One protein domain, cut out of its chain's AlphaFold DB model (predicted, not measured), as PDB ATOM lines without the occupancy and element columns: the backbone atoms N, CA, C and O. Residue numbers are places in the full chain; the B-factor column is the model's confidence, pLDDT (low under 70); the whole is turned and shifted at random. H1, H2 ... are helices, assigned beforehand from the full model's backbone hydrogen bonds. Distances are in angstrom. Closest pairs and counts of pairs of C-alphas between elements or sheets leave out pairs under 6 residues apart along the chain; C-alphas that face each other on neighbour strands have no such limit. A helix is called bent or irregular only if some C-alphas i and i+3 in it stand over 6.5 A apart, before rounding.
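Overview. This is residues 57 to 142 of the 195 residues of an uncharacterized protein of Absidia glauca (UniProt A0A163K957). The printed part is a long, open, flat trail of chain with a V of two helices, H4 and H5, at one end and a wide loop of chain making the rest. The loop goes out along residues 57 to 82, from near H4 to the far end around Phe 78, and comes back through the short helices H1, H2 and H3, which are strung along it one after another without packing on each other; the second half of H5, residues 134 to 140, sticks out with the last two residues. The printed part has 86 residues, with five named helices in the order H1, H2, H3, H4, H5 and no named strand, and its class is all helix. It is extended, with a radius of gyration of the C-alphas of 19.2 A, and its C-alphas span 53 by 33 by 15 A, a flat outline.

Arrangement. The printed part begins with residues 57 to 82, 26 residues with no named element, whose C-alphas lie 10 to 29 A from the mean of all C-alphas. H1, residues 83 to 86, touches no helix, and its centre is the farthest from that mean, at 24.4 A. A tight link of 4 residues joins it to H2, residues 91 to 95, which also touches no helix; H1 and H2 are apart. Another tight link of 4 residues leads to H3, residues 100 to 106; H2 and H3 are apart. The centre of H3 is the nearest to the mean of the C-alphas, at 10.0 A. H3 and H4, residues 108 to 124, meet only through their link, which is tight, with 1 residue between them. H4 and H5, residues 127 to 140, form a helical hairpin with a tight link of 2 residues. They touch, with 9 pairs of C-alphas within 8 A, and the closest C-alphas are those of Leu 117 and Pro 129, 5.1 A apart. H4 touches H5 with residues 117 to 121 alone, and H5 touches H4 with residues 127 to 132 alone. Their lines stand at a steep tilt of 39 degrees, opposite ways, and their centres are 12.4 A apart. H5 is apart from H1, H2 and H3. Every pair of O i and N i+4 is within hydrogen-bond range in H2, H4 and H5, and 2 of 3 are in H3; H1 is too short for such a pair, and its 1 pair of O i and N i+3 is not within range.

Along the chain. The first printed C-alpha, that of Gln 57, is at (-6.952, 114.487, -78.895). H1 runs from Thr 83, with its C-alpha at (32.429, 103.692, -89.988), to Tyr 86, and H2 from Leu 91 to Val 95. H3, Pro 100 to Asp 106, measures 10.5 A from first to last C-alpha. H4, Trp 108 to Tyr 124, is the longest helix with 17 residues and measures 24.1 A, beginning at C-alpha 108 at (2.509, 106.940, -80.022). H5, His 127 to Ser 140, measures 20.1 A and ends at C-alpha 140 at (10.930, 102.958, -63.323). No helix is bent or irregular.

Size, cuts and confidence. The two C-alphas farthest apart are those of Phe 78 and Thr 123, at 55.0 A, while the C-alphas of Gln 57 and Arg 142, the first and last printed, are 31.8 A apart. The printed part has no cut, and no link between its helices is long. Residues 134 to 142, of which 134 to 140 belong to H5, stand free; the body without them spans 54 by 28 by 15 A. The mean pLDDT of the printed part is 82.9, and residues 61 to 72 are under 70. Among the helices, the mean is 94 in H5 and 76 in H2.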
ATOM      1  N   GLN A  57      -7.221 114.912 -77.531       81.88
ATOM      2  CA  GLN A  57      -6.952 114.487 -78.895       81.88
ATOM      3  C   GLN A  57      -6.131 113.202 -78.871       81.88
ATOM      4  O   GLN A  57      -5.171 113.076 -78.118       81.88
ATOM      5  N   LEU A  58      -6.501 112.251 -79.729       80.44
ATOM      6  CA  LEU A  58      -5.765 110.993 -79.861       80.44
ATOM      7  C   LEU A  58      -4.392 111.195 -80.525       80.44
ATOM      8  O   LEU A  58      -3.488 110.381 -80.363       80.44
ATOM      9  N   THR A  59      -4.247 112.275 -81.291       74.69
ATOM     10  CA  THR A  59      -3.016 112.649 -81.985       74.69
ATOM     11  C   THR A  59      -2.756 114.138 -81.800       74.69
ATOM     12  O   THR A  59      -3.720 114.904 -81.876       74.69
ATOM     13  N   PRO A  60      -1.494 114.567 -81.634       73.00
ATOM     14  CA  PRO A  60      -1.164 115.984 -81.551       73.00
ATOM     15  C   PRO A  60      -1.622 116.721 -82.818       73.00
ATOM     16  O   PRO A  60      -1.533 116.191 -83.929       73.00
ATOM     17  N   SER A  61      -2.116 117.947 -82.647       66.81
ATOM     18  CA  SER A  61      -2.648 118.784 -83.735       66.81
ATOM     19  C   SER A  61      -1.567 119.301 -84.688       66.81
ATOM     20  O   SER A  61      -1.870 119.679 -85.819       66.81
ATOM     21  N   THR A  62      -0.311 119.317 -84.236       68.19
ATOM     22  CA  THR A  62       0.842 119.820 -84.986       68.19
ATOM     23  C   THR A  62       1.908 118.735 -85.068       68.19
ATOM     24  O   THR A  62       2.275 118.134 -84.060       68.19
ATOM     25  N   HIS A  63       2.406 118.482 -86.275       64.56
ATOM     26  CA  HIS A  63       3.560 117.618 -86.498       64.56
ATOM     27  C   HIS A  63       4.826 118.412 -86.174       64.56
ATOM     28  O   HIS A  63       5.064 119.456 -86.777       64.56
ATOM     29  N   ALA A  64       5.612 117.964 -85.195       63.78
ATOM     30  CA  ALA A  64       6.893 118.599 -84.912       63.78
ATOM     31  C   ALA A  64       7.917 118.089 -85.926       63.78
ATOM     32  O   ALA A  64       8.299 116.932 -85.843       63.78
ATOM     33  N   ASP A  65       8.371 118.906 -86.872       62.16
ATOM     34  CA  ASP A  65       9.418 118.468 -87.796       62.16
ATOM     35  C   ASP A  65      10.583 117.872 -86.995       62.16
ATOM     36  O   ASP A  65      11.164 118.553 -86.143       62.16
ATOM     37  N   LYS A  66      10.891 116.583 -87.215       60.56
ATOM     38  CA  LYS A  66      12.080 115.966 -86.625       60.56
ATOM     39  C   LYS A  66      13.262 116.792 -87.121       60.56
ATOM     40  O   LYS A  66      13.661 116.683 -88.279       60.56
ATOM     41  N   ASN A  67      13.810 117.649 -86.267       57.47
ATOM     42  CA  ASN A  67      15.096 118.258 -86.528       57.47
ATOM     43  C   ASN A  67      16.095 117.109 -86.512       57.47
ATOM     44  O   ASN A  67      16.370 116.524 -85.467       57.47
ATOM     45  N   VAL A  68      16.568 116.726 -87.694       57.59
ATOM     46  CA  VAL A  68      17.509 115.622 -87.827       57.59
ATOM     47  C   VAL A  68      18.802 116.054 -87.156       57.59
ATOM     48  O   VAL A  68      19.657 116.727 -87.726       57.59
ATOM     49  N   THR A  69      18.900 115.707 -85.881       55.72
ATOM     50  CA  THR A  69      20.144 115.714 -85.147       55.72
ATOM     51  C   THR A  69      20.926 114.558 -85.733       55.72
ATOM     52  O   THR A  69      20.525 113.399 -85.657       55.72
ATOM     53  N   THR A  70      21.997 114.896 -86.443       60.47
ATOM     54  CA  THR A  70      22.976 113.923 -86.913       60.47
ATOM     55  C   THR A  70      23.310 113.026 -85.728       60.47
ATOM     56  O   THR A  70      23.766 113.548 -84.709       60.47
ATOM     57  N   LEU A  71      23.027 111.724 -85.826       62.03
ATOM     58  CA  LEU A  71      23.413 110.743 -84.812       62.03
ATOM     59  C   LEU A  71      24.858 111.040 -84.393       62.03
ATOM     60  O   LEU A  71      25.710 111.198 -85.279       62.03
ATOM     61  N   ASP A  72      25.124 111.149 -83.086       66.31
ATOM     62  CA  ASP A  72      26.476 111.383 -82.566       66.31
ATOM     63  C   ASP A  72      27.307 110.109 -82.745       66.31
ATOM     64  O   ASP A  72      27.539 109.309 -81.848       66.31
ATOM     65  N   THR A  73      27.651 109.879 -84.002       73.56
ATOM     66  CA  THR A  73      28.468 108.785 -84.510       73.56
ATOM     67  C   THR A  73      29.925 109.220 -84.604       73.56
ATOM     68  O   THR A  73      30.733 108.558 -85.256       73.56
ATOM     69  N   THR A  74      30.253 110.376 -84.018       78.31
ATOM     70  CA  THR A  74      31.602 110.918 -84.030       78.31
ATOM     71  C   THR A  74      32.471 110.157 -83.038       78.31
ATOM     72  O   THR A  74      32.074 109.867 -81.912       78.31
ATOM     73  N   HIS A  75      33.676 109.795 -83.465       78.25
ATOM     74  CA  HIS A  75      34.666 109.197 -82.588       78.25
ATOM     75  C   HIS A  75      35.137 110.243 -81.573       78.25
ATOM     76  O   HIS A  75      35.528 111.342 -81.973       78.25
ATOM     77  N   ALA A  76      35.172 109.883 -80.285       75.75
ATOM     78  CA  ALA A  76      35.482 110.801 -79.185       75.75
ATOM     79  C   ALA A  76      36.786 111.600 -79.393       75.75
ATOM     80  O   ALA A  76      36.811 112.804 -79.146       75.75
ATOM     81  N   ASP A  77      37.836 110.951 -79.907       79.62
ATOM     82  CA  ASP A  77      39.138 111.599 -80.134       79.62
ATOM     83  C   ASP A  77      39.285 112.305 -81.488       79.62
ATOM     84  O   ASP A  77      40.011 113.293 -81.602       79.62
ATOM     85  N   PHE A  78      38.636 111.793 -82.538       78.19
ATOM     86  CA  PHE A  78      38.915 112.212 -83.916       78.19
ATOM     87  C   PHE A  78      37.806 113.080 -84.515       78.19
ATOM     88  O   PHE A  78      38.003 113.667 -85.578       78.19
ATOM     89  N   GLY A  79      36.634 113.158 -83.877       80.19
ATOM     90  CA  GLY A  79      35.473 113.911 -84.364       80.19
ATOM     91  C   GLY A  79      34.910 113.417 -85.706       80.19
ATOM     92  O   GLY A  79      33.964 113.997 -86.232       80.19
ATOM     93  N   SER A  80      35.484 112.357 -86.280       84.12
ATOM     94  CA  SER A  80      35.064 111.728 -87.528       84.12
ATOM     95  C   SER A  80      34.024 110.645 -87.273       84.12
ATOM     96  O   SER A  80      34.044 110.008 -86.226       84.12
ATOM     97  N   HIS A  81      33.159 110.386 -88.251       84.31
ATOM     98  CA  HIS A  81      32.189 109.292 -88.190       84.31
ATOM     99  C   HIS A  81      32.882 107.923 -88.046       84.31
ATOM    100  O   HIS A  81      33.742 107.585 -88.862       84.31
ATOM    101  N   ASP A  82      32.507 107.138 -87.034       84.25
ATOM    102  CA  ASP A  82      33.017 105.780 -86.821       84.25
ATOM    103  C   ASP A  82      32.327 104.783 -87.769       84.25
ATOM    104  O   ASP A  82      31.267 104.220 -87.483       84.25
ATOM    105  N   THR A  83      32.950 104.568 -88.930       86.62
ATOM    106  CA  THR A  83      32.429 103.692 -89.988       86.62
ATOM    107  C   THR A  83      32.455 102.211 -89.632       86.62
ATOM    108  O   THR A  83      31.689 101.438 -90.209       86.62
ATOM    109  N   LEU A  84      33.334 101.789 -88.719       83.69
ATOM    110  CA  LEU A  84      33.463 100.379 -88.348       83.69
ATOM    111  C   LEU A  84      32.319  99.943 -87.439       83.69
ATOM    112  O   LEU A  84      31.877  98.800 -87.528       83.69
ATOM    113  N   ARG A  85      31.826 100.851 -86.592       77.94
ATOM    114  CA  ARG A  85      30.699 100.580 -85.694       77.94
ATOM    115  C   ARG A  85      29.349 100.951 -86.298       77.94
ATOM    116  O   ARG A  85      28.395 100.201 -86.121       77.94
ATOM    117  N   TYR A  86      29.263 102.073 -87.015       80.62
ATOM    118  CA  TYR A  86      27.990 102.616 -87.513       80.62
ATOM    119  C   TYR A  86      27.777 102.446 -89.027       80.62
ATOM    120  O   TYR A  86      26.724 102.820 -89.545       80.62
ATOM    121  N   GLY A  87      28.734 101.852 -89.746       84.56
ATOM    122  CA  GLY A  87      28.642 101.625 -91.189       84.56
ATOM    123  C   GLY A  87      28.909 102.882 -92.023       84.56
ATOM    124  O   GLY A  87      29.491 103.856 -91.564       84.56
ATOM    125  N   THR A  88      28.541 102.873 -93.305       85.00
ATOM    126  CA  THR A  88      28.753 104.033 -94.187       85.00
ATOM    127  C   THR A  88      27.616 105.047 -94.061       85.00
ATOM    128  O   THR A  88      26.465 104.726 -94.359       85.00
ATOM    129  N   ARG A  89      27.939 106.293 -93.702       79.62
ATOM    130  CA  ARG A  89      26.968 107.385 -93.545       79.62
ATOM    131  C   ARG A  89      26.415 107.912 -94.876       79.62
ATOM    132  O   ARG A  89      27.174 108.169 -95.809       79.62
ATOM    133  N   SER A  90      25.105 108.178 -94.936       82.44
ATOM    134  CA  SER A  90      24.442 108.835 -96.074       82.44
ATOM    135  C   SER A  90      23.757 110.135 -95.648       82.44
ATOM    136  O   SER A  90      22.667 110.124 -95.084       82.44
ATOM    137  N   LEU A  91      24.360 111.280 -95.996       77.81
ATOM    138  CA  LEU A  91      23.809 112.612 -95.696       77.81
ATOM    139  C   LEU A  91      22.423 112.842 -96.310       77.81
ATOM    140  O   LEU A  91      21.611 113.568 -95.751       77.81
ATOM    141  N   LYS A  92      22.132 112.216 -97.458       77.50
ATOM    142  CA  LYS A  92      20.813 112.310 -98.093       77.50
ATOM    143  C   LYS A  92      19.731 111.652 -97.237       77.50
ATOM    144  O   LYS A  92      18.630 112.180 -97.170       77.50
ATOM    145  N   ALA A  93      20.035 110.511 -96.621       75.81
ATOM    146  CA  ALA A  93      19.080 109.813 -95.766       75.81
ATOM    147  C   ALA A  93      18.802 110.600 -94.480       75.81
ATOM    148  O   ALA A  93      17.680 110.609 -94.002       75.81
ATOM    149  N   GLU A  94      19.812 111.299 -93.963       74.62
ATOM    150  CA  GLU A  94      19.668 112.109 -92.755       74.62
ATOM    151  C   GLU A  94      18.978 113.448 -93.011       74.62
ATOM    152  O   GLU A  94      18.211 113.900 -92.186       74.62
ATOM    153  N   VAL A  95      19.225 114.122 -94.134       74.69
ATOM    154  CA  VAL A  95      18.686 115.480 -94.342       74.69
ATOM    155  C   VAL A  95      17.242 115.471 -94.855       74.69
ATOM    156  O   VAL A  95      16.538 116.473 -94.728       74.69
ATOM    157  N   LEU A  96      16.782 114.371 -95.459       78.12
ATOM    158  CA  LEU A  96      15.428 114.313 -96.003       78.12
ATOM    159  C   LEU A  96      14.391 114.129 -94.885       78.12
ATOM    160  O   LEU A  96      14.536 113.215 -94.075       78.12
ATOM    161  N   PRO A  97      13.322 114.949 -94.854       71.19
ATOM    162  CA  PRO A  97      12.248 114.764 -93.891       71.19
ATOM    163  C   PRO A  97      11.574 113.408 -94.124       71.19
ATOM    164  O   PRO A  97      11.190 113.077 -95.251       71.19
ATOM    165  N   GLY A  98      11.458 112.627 -93.048       77.00
ATOM    166  CA  GLY A  98      10.750 111.350 -93.042       77.00
ATOM    167  C   GLY A  98       9.246 111.510 -93.273       77.00
ATOM    168  O   GLY A  98       8.708 112.615 -93.386       77.00
ATOM    169  N   HIS A  99       8.537 110.386 -93.342       83.94
ATOM    170  CA  HIS A  99       7.086 110.410 -93.511       83.94
ATOM    171  C   HIS A  99       6.413 110.947 -92.228       83.94
ATOM    172  O   HIS A  99       6.770 110.509 -91.135       83.94
ATOM    173  N   PRO A 100       5.385 111.819 -92.293       81.44
ATOM    174  CA  PRO A 100       4.768 112.410 -91.092       81.44
ATOM    175  C   PRO A 100       4.153 111.377 -90.128       81.44
ATOM    176  O   PRO A 100       4.024 111.627 -88.930       81.44
ATOM    177  N   LEU A 101       3.777 110.199 -90.639       85.69
ATOM    178  CA  LEU A 101       3.319 109.067 -89.820       85.69
ATOM    179  C   LEU A 101       4.439 108.436 -88.989       85.69
ATOM    180  O   LEU A 101       4.160 107.949 -87.903       85.69
ATOM    181  N   GLU A 102       5.677 108.435 -89.482       85.81
ATOM    182  CA  GLU A 102       6.815 107.817 -88.796       85.81
ATOM    183  C   GLU A 102       7.009 108.454 -87.421       85.81
ATOM    184  O   GLU A 102       6.991 107.780 -86.400       85.81
ATOM    185  N   GLN A 103       7.036 109.784 -87.382       82.56
ATOM    186  CA  GLN A 103       7.095 110.521 -86.128       82.56
ATOM    187  C   GLN A 103       5.908 110.220 -85.203       82.56
ATOM    188  O   GLN A 103       6.060 110.121 -83.988       82.56
ATOM    189  N   ARG A 104       4.702 110.084 -85.768       84.38
ATOM    190  CA  ARG A 104       3.511 109.765 -84.975       84.38
ATOM    191  C   ARG A 104       3.626 108.390 -84.324       84.38
ATOM    192  O   ARG A 104       3.192 108.244 -83.186       84.38
ATOM    193  N   LEU A 105       4.157 107.411 -85.051       87.81
ATOM    194  CA  LEU A 105       4.383 106.063 -84.541       87.81
ATOM    195  C   LEU A 105       5.431 106.084 -83.424       87.81
ATOM    196  O   LEU A 105       5.186 105.499 -82.374       87.81
ATOM    197  N   ASP A 106       6.512 106.849 -83.590       86.81
ATOM    198  CA  ASP A 106       7.561 106.972 -82.570       86.81
ATOM    199  C   ASP A 106       7.046 107.577 -81.254       86.81
ATOM    200  O   ASP A 106       7.382 107.103 -80.173       86.81
ATOM    201  N   GLN A 107       6.201 108.612 -81.324       88.31
ATOM    202  CA  GLN A 107       5.604 109.253 -80.141       88.31
ATOM    203  C   GLN A 107       4.283 108.610 -79.682       88.31
ATOM    204  O   GLN A 107       3.627 109.137 -78.782       88.31
ATOM    205  N   TRP A 108       3.843 107.495 -80.274       88.81
ATOM    206  CA  TRP A 108       2.509 106.940 -80.022       88.81
ATOM    207  C   TRP A 108       2.246 106.668 -78.536       88.81
ATOM    208  O   TRP A 108       1.248 107.137 -77.987       88.81
ATOM    209  N   ASN A 109       3.160 105.960 -77.872       89.69
ATOM    210  CA  ASN A 109       3.007 105.575 -76.469       89.69
ATOM    211  C   ASN A 109       2.999 106.790 -75.523       89.69
ATOM    212  O   ASN A 109       2.206 106.844 -74.581       89.69
ATOM    213  N   ASP A 110       3.841 107.789 -75.797       89.31
ATOM    214  CA  ASP A 110       3.902 109.016 -74.999       89.31
ATOM    215  C   ASP A 110       2.618 109.841 -75.143       89.31
ATOM    216  O   ASP A 110       2.064 110.294 -74.141       89.31
ATOM    217  N   ASN A 111       2.081 109.941 -76.363       89.94
ATOM    218  CA  ASN A 111       0.809 110.616 -76.631       89.94
ATOM    219  C   ASN A 111      -0.370 109.915 -75.935       89.94
ATOM    220  O   ASN A 111      -1.229 110.573 -75.349       89.94
ATOM    221  N   GLN A 112      -0.420 108.577 -75.962       90.50
ATOM    222  CA  GLN A 112      -1.452 107.817 -75.243       90.50
ATOM    223  C   GLN A 112      -1.368 108.043 -73.729       90.50
ATOM    224  O   GLN A 112      -2.387 108.190 -73.048       90.50
ATOM    225  N   TRP A 113      -0.150 108.106 -73.192       91.62
ATOM    226  CA  TRP A 113       0.067 108.397 -71.782       91.62
ATOM    227  C   TRP A 113      -0.370 109.818 -71.404       91.62
ATOM    228  O   TRP A 113      -1.049 110.003 -70.393       91.62
ATOM    229  N   GLU A 114      -0.031 110.816 -72.216       91.31
ATOM    230  CA  GLU A 114      -0.467 112.200 -72.019       91.31
ATOM    231  C   GLU A 114      -1.996 112.316 -72.044       91.31
ATOM    232  O   GLU A 114      -2.593 112.895 -71.131       91.31
ATOM    233  N   LEU A 115      -2.643 111.667 -73.014       91.69
ATOM    234  CA  LEU A 115      -4.099 111.588 -73.095       91.69
ATOM    235  C   LEU A 115      -4.708 111.001 -71.812       91.69
ATOM    236  O   LEU A 115      -5.671 111.556 -71.275       91.69
ATOM    237  N   LYS A 116      -4.132 109.915 -71.277       92.81
ATOM    238  CA  LYS A 116      -4.572 109.283 -70.019       92.81
ATOM    239  C   LYS A 116      -4.450 110.237 -68.830       92.81
ATOM    240  O   LYS A 116      -5.360 110.306 -68.002       92.81
ATOM    241  N   LEU A 117      -3.359 110.996 -68.744       93.31
ATOM    242  CA  LEU A 117      -3.147 111.985 -67.683       93.31
ATOM    243  C   LEU A 117      -4.130 113.156 -67.778       93.31
ATOM    244  O   LEU A 117      -4.662 113.591 -66.753       93.31
ATOM    245  N   ASN A 118      -4.399 113.637 -68.990       92.94
ATOM    246  CA  ASN A 118      -5.373 114.696 -69.243       92.94
ATOM    247  C   ASN A 118      -6.790 114.244 -68.886       92.94
ATOM    248  O   ASN A 118      -7.510 114.967 -68.195       92.94
ATOM    249  N   LEU A 119      -7.163 113.018 -69.259       93.75
ATOM    250  CA  LEU A 119      -8.437 112.425 -68.865       93.75
ATOM    251  C   LEU A 119      -8.554 112.320 -67.339       93.75
ATOM    252  O   LEU A 119      -9.531 112.800 -66.771       93.75
ATOM    253  N   ALA A 120      -7.543 111.761 -66.667       94.38
ATOM    254  CA  ALA A 120      -7.533 111.624 -65.210       94.38
ATOM    255  C   ALA A 120      -7.616 112.981 -64.492       94.38
ATOM    256  O   ALA A 120      -8.275 113.100 -63.459       94.38
ATOM    257  N   ARG A 121      -6.980 114.021 -65.046       94.00
ATOM    258  CA  ARG A 121      -7.091 115.396 -64.543       94.00
ATOM    259  C   ARG A 121      -8.524 115.914 -64.635       94.00
ATOM    260  O   ARG A 121      -8.985 116.558 -63.700       94.00
ATOM    261  N   GLN A 122      -9.209 115.662 -65.748       93.19
ATOM    262  CA  GLN A 122     -10.573 116.143 -65.969       93.19
ATOM    263  C   GLN A 122     -11.602 115.393 -65.117       93.19
ATOM    264  O   GLN A 122     -12.531 116.011 -64.605       93.19
ATOM    265  N   THR A 123     -11.433 114.083 -64.928       96.12
ATOM    266  CA  THR A 123     -12.386 113.252 -64.178       96.12
ATOM    267  C   THR A 123     -12.177 113.314 -62.669       96.12
ATOM    268  O   THR A 123     -13.148 113.388 -61.918       96.12
ATOM    269  N   TYR A 124     -10.924 113.284 -62.213       95.62
ATOM    270  CA  TYR A 124     -10.576 113.162 -60.794       95.62
ATOM    271  C   TYR A 124      -9.915 114.423 -60.223       95.62
ATOM    272  O   TYR A 124      -9.773 114.550 -59.009       95.62
ATOM    273  N   GLY A 125      -9.528 115.387 -61.060       94.62
ATOM    274  CA  GLY A 125      -8.838 116.608 -60.645       94.62
ATOM    275  C   GLY A 125      -7.312 116.486 -60.672       94.62
ATOM    276  O   GLY A 125      -6.736 115.460 -61.032       94.62
ATOM    277  N   ILE A 126      -6.623 117.559 -60.270       93.19
ATOM    278  CA  ILE A 126      -5.169 117.715 -60.475       93.19
ATOM    279  C   ILE A 126      -4.297 116.696 -59.725       93.19
ATOM    280  O   ILE A 126      -3.187 116.396 -60.153       93.19
ATOM    281  N   HIS A 127      -4.780 116.137 -58.617       95.38
ATOM    282  CA  HIS A 127      -3.996 115.220 -57.789       95.38
ATOM    283  C   HIS A 127      -3.799 113.839 -58.440       95.38
ATOM    284  O   HIS A 127      -2.787 113.182 -58.198       95.38
ATOM    285  N   ALA A 128      -4.740 113.403 -59.281       95.69
ATOM    286  CA  ALA A 128      -4.705 112.096 -59.928       95.69
ATOM    287  C   ALA A 128      -3.517 111.914 -60.895       95.69
ATOM    288  O   ALA A 128      -2.753 110.966 -60.695       95.69
ATOM    289  N   PRO A 129      -3.277 112.801 -61.887       95.06
ATOM    290  CA  PRO A 129      -2.119 112.666 -62.771       95.06
ATOM    291  C   PRO A 129      -0.790 112.766 -62.011       95.06
ATOM    292  O   PRO A 129       0.147 112.047 -62.341       95.06
ATOM    293  N   ILE A 130      -0.710 113.588 -60.955       96.12
ATOM    294  CA  ILE A 130       0.496 113.699 -60.117       96.12
ATOM    295  C   ILE A 130       0.828 112.349 -59.480       96.12
ATOM    296  O   ILE A 130       1.962 111.884 -59.573       96.12
ATOM    297  N   LYS A 131      -0.169 111.694 -58.874       96.25
ATOM    298  CA  LYS A 131      -0.007 110.363 -58.282       96.25
ATOM    299  C   LYS A 131       0.435 109.337 -59.328       96.25
ATOM    300  O   LYS A 131       1.401 108.624 -59.089       96.25
ATOM    301  N   MET A 132      -0.210 109.312 -60.495       95.31
ATOM    302  CA  MET A 132       0.142 108.395 -61.588       95.31
ATOM    303  C   MET A 132       1.580 108.600 -62.089       95.31
ATOM    304  O   MET A 132       2.310 107.633 -62.300       95.31
ATOM    305  N   MET A 133       2.012 109.855 -62.250       95.25
ATOM    306  CA  MET A 133       3.388 110.184 -62.634       95.25
ATOM    307  C   MET A 133       4.396 109.741 -61.568       95.25
ATOM    308  O   MET A 133       5.418 109.149 -61.910       95.25
ATOM    309  N   MET A 134       4.104 109.996 -60.287       96.25
ATOM    310  CA  MET A 134       4.960 109.589 -59.170       96.25
ATOM    311  C   MET A 134       5.090 108.067 -59.076       96.25
ATOM    312  O   MET A 134       6.197 107.558 -58.922       96.25
ATOM    313  N   GLU A 135       3.984 107.333 -59.196       95.06
ATOM    314  CA  GLU A 135       3.984 105.867 -59.185       95.06
ATOM    315  C   GLU A 135       4.840 105.308 -60.325       95.06
ATOM    316  O   GLU A 135       5.707 104.465 -60.086       95.06
ATOM    317  N   ARG A 136       4.673 105.841 -61.542       93.69
ATOM    318  CA  ARG A 136       5.470 105.440 -62.707       93.69
ATOM    319  C   ARG A 136       6.966 105.715 -62.510       93.69
ATOM    320  O   ARG A 136       7.781 104.845 -62.809       93.69
ATOM    321  N   ASP A 137       7.331 106.884 -61.981       93.38
ATOM    322  CA  ASP A 137       8.730 107.268 -61.728       93.38
ATOM    323  C   ASP A 137       9.393 106.391 -60.652       93.38
ATOM    324  O   ASP A 137      10.519 105.919 -60.821       93.38
ATOM    325  N   ILE A 138       8.685 106.106 -59.557       93.75
ATOM    326  CA  ILE A 138       9.190 105.236 -58.486       93.75
ATOM    327  C   ILE A 138       9.443 103.820 -59.011       93.75
ATOM    328  O   ILE A 138      10.479 103.225 -58.703       93.75
ATOM    329  N   VAL A 139       8.524 103.279 -59.815       92.06
ATOM    330  CA  VAL A 139       8.656 101.928 -60.371       92.06
ATOM    331  C   VAL A 139       9.762 101.861 -61.429       92.06
ATOM    332  O   VAL A 139      10.537 100.906 -61.424       92.06
ATOM    333  N   SER A 140       9.901 102.888 -62.273       89.44
ATOM    334  CA  SER A 140      10.930 102.958 -63.323       89.44
ATOM    335  C   SER A 140      12.364 102.884 -62.777       89.44
ATOM    336  O   SER A 140      13.237 102.271 -63.392       89.44
ATOM    337  N   LYS A 141      12.616 103.436 -61.584       87.00
ATOM    338  CA  LYS A 141      13.951 103.444 -60.954       87.00
ATOM    339  C   LYS A 141      14.450 102.063 -60.524       87.00
ATOM    340  O   LYS A 141      15.644 101.897 -60.268       87.00
ATOM    341  N   ARG A 142      13.575 101.059 -60.423       79.31
ATOM    342  CA  ARG A 142      13.967  99.691 -60.073       79.31
ATOM    343  C   ARG A 142      14.557  99.003 -61.308       79.31
ATOM    344  O   ARG A 142      13.825  98.433 -62.103       79.31
TER     345      ARG A 142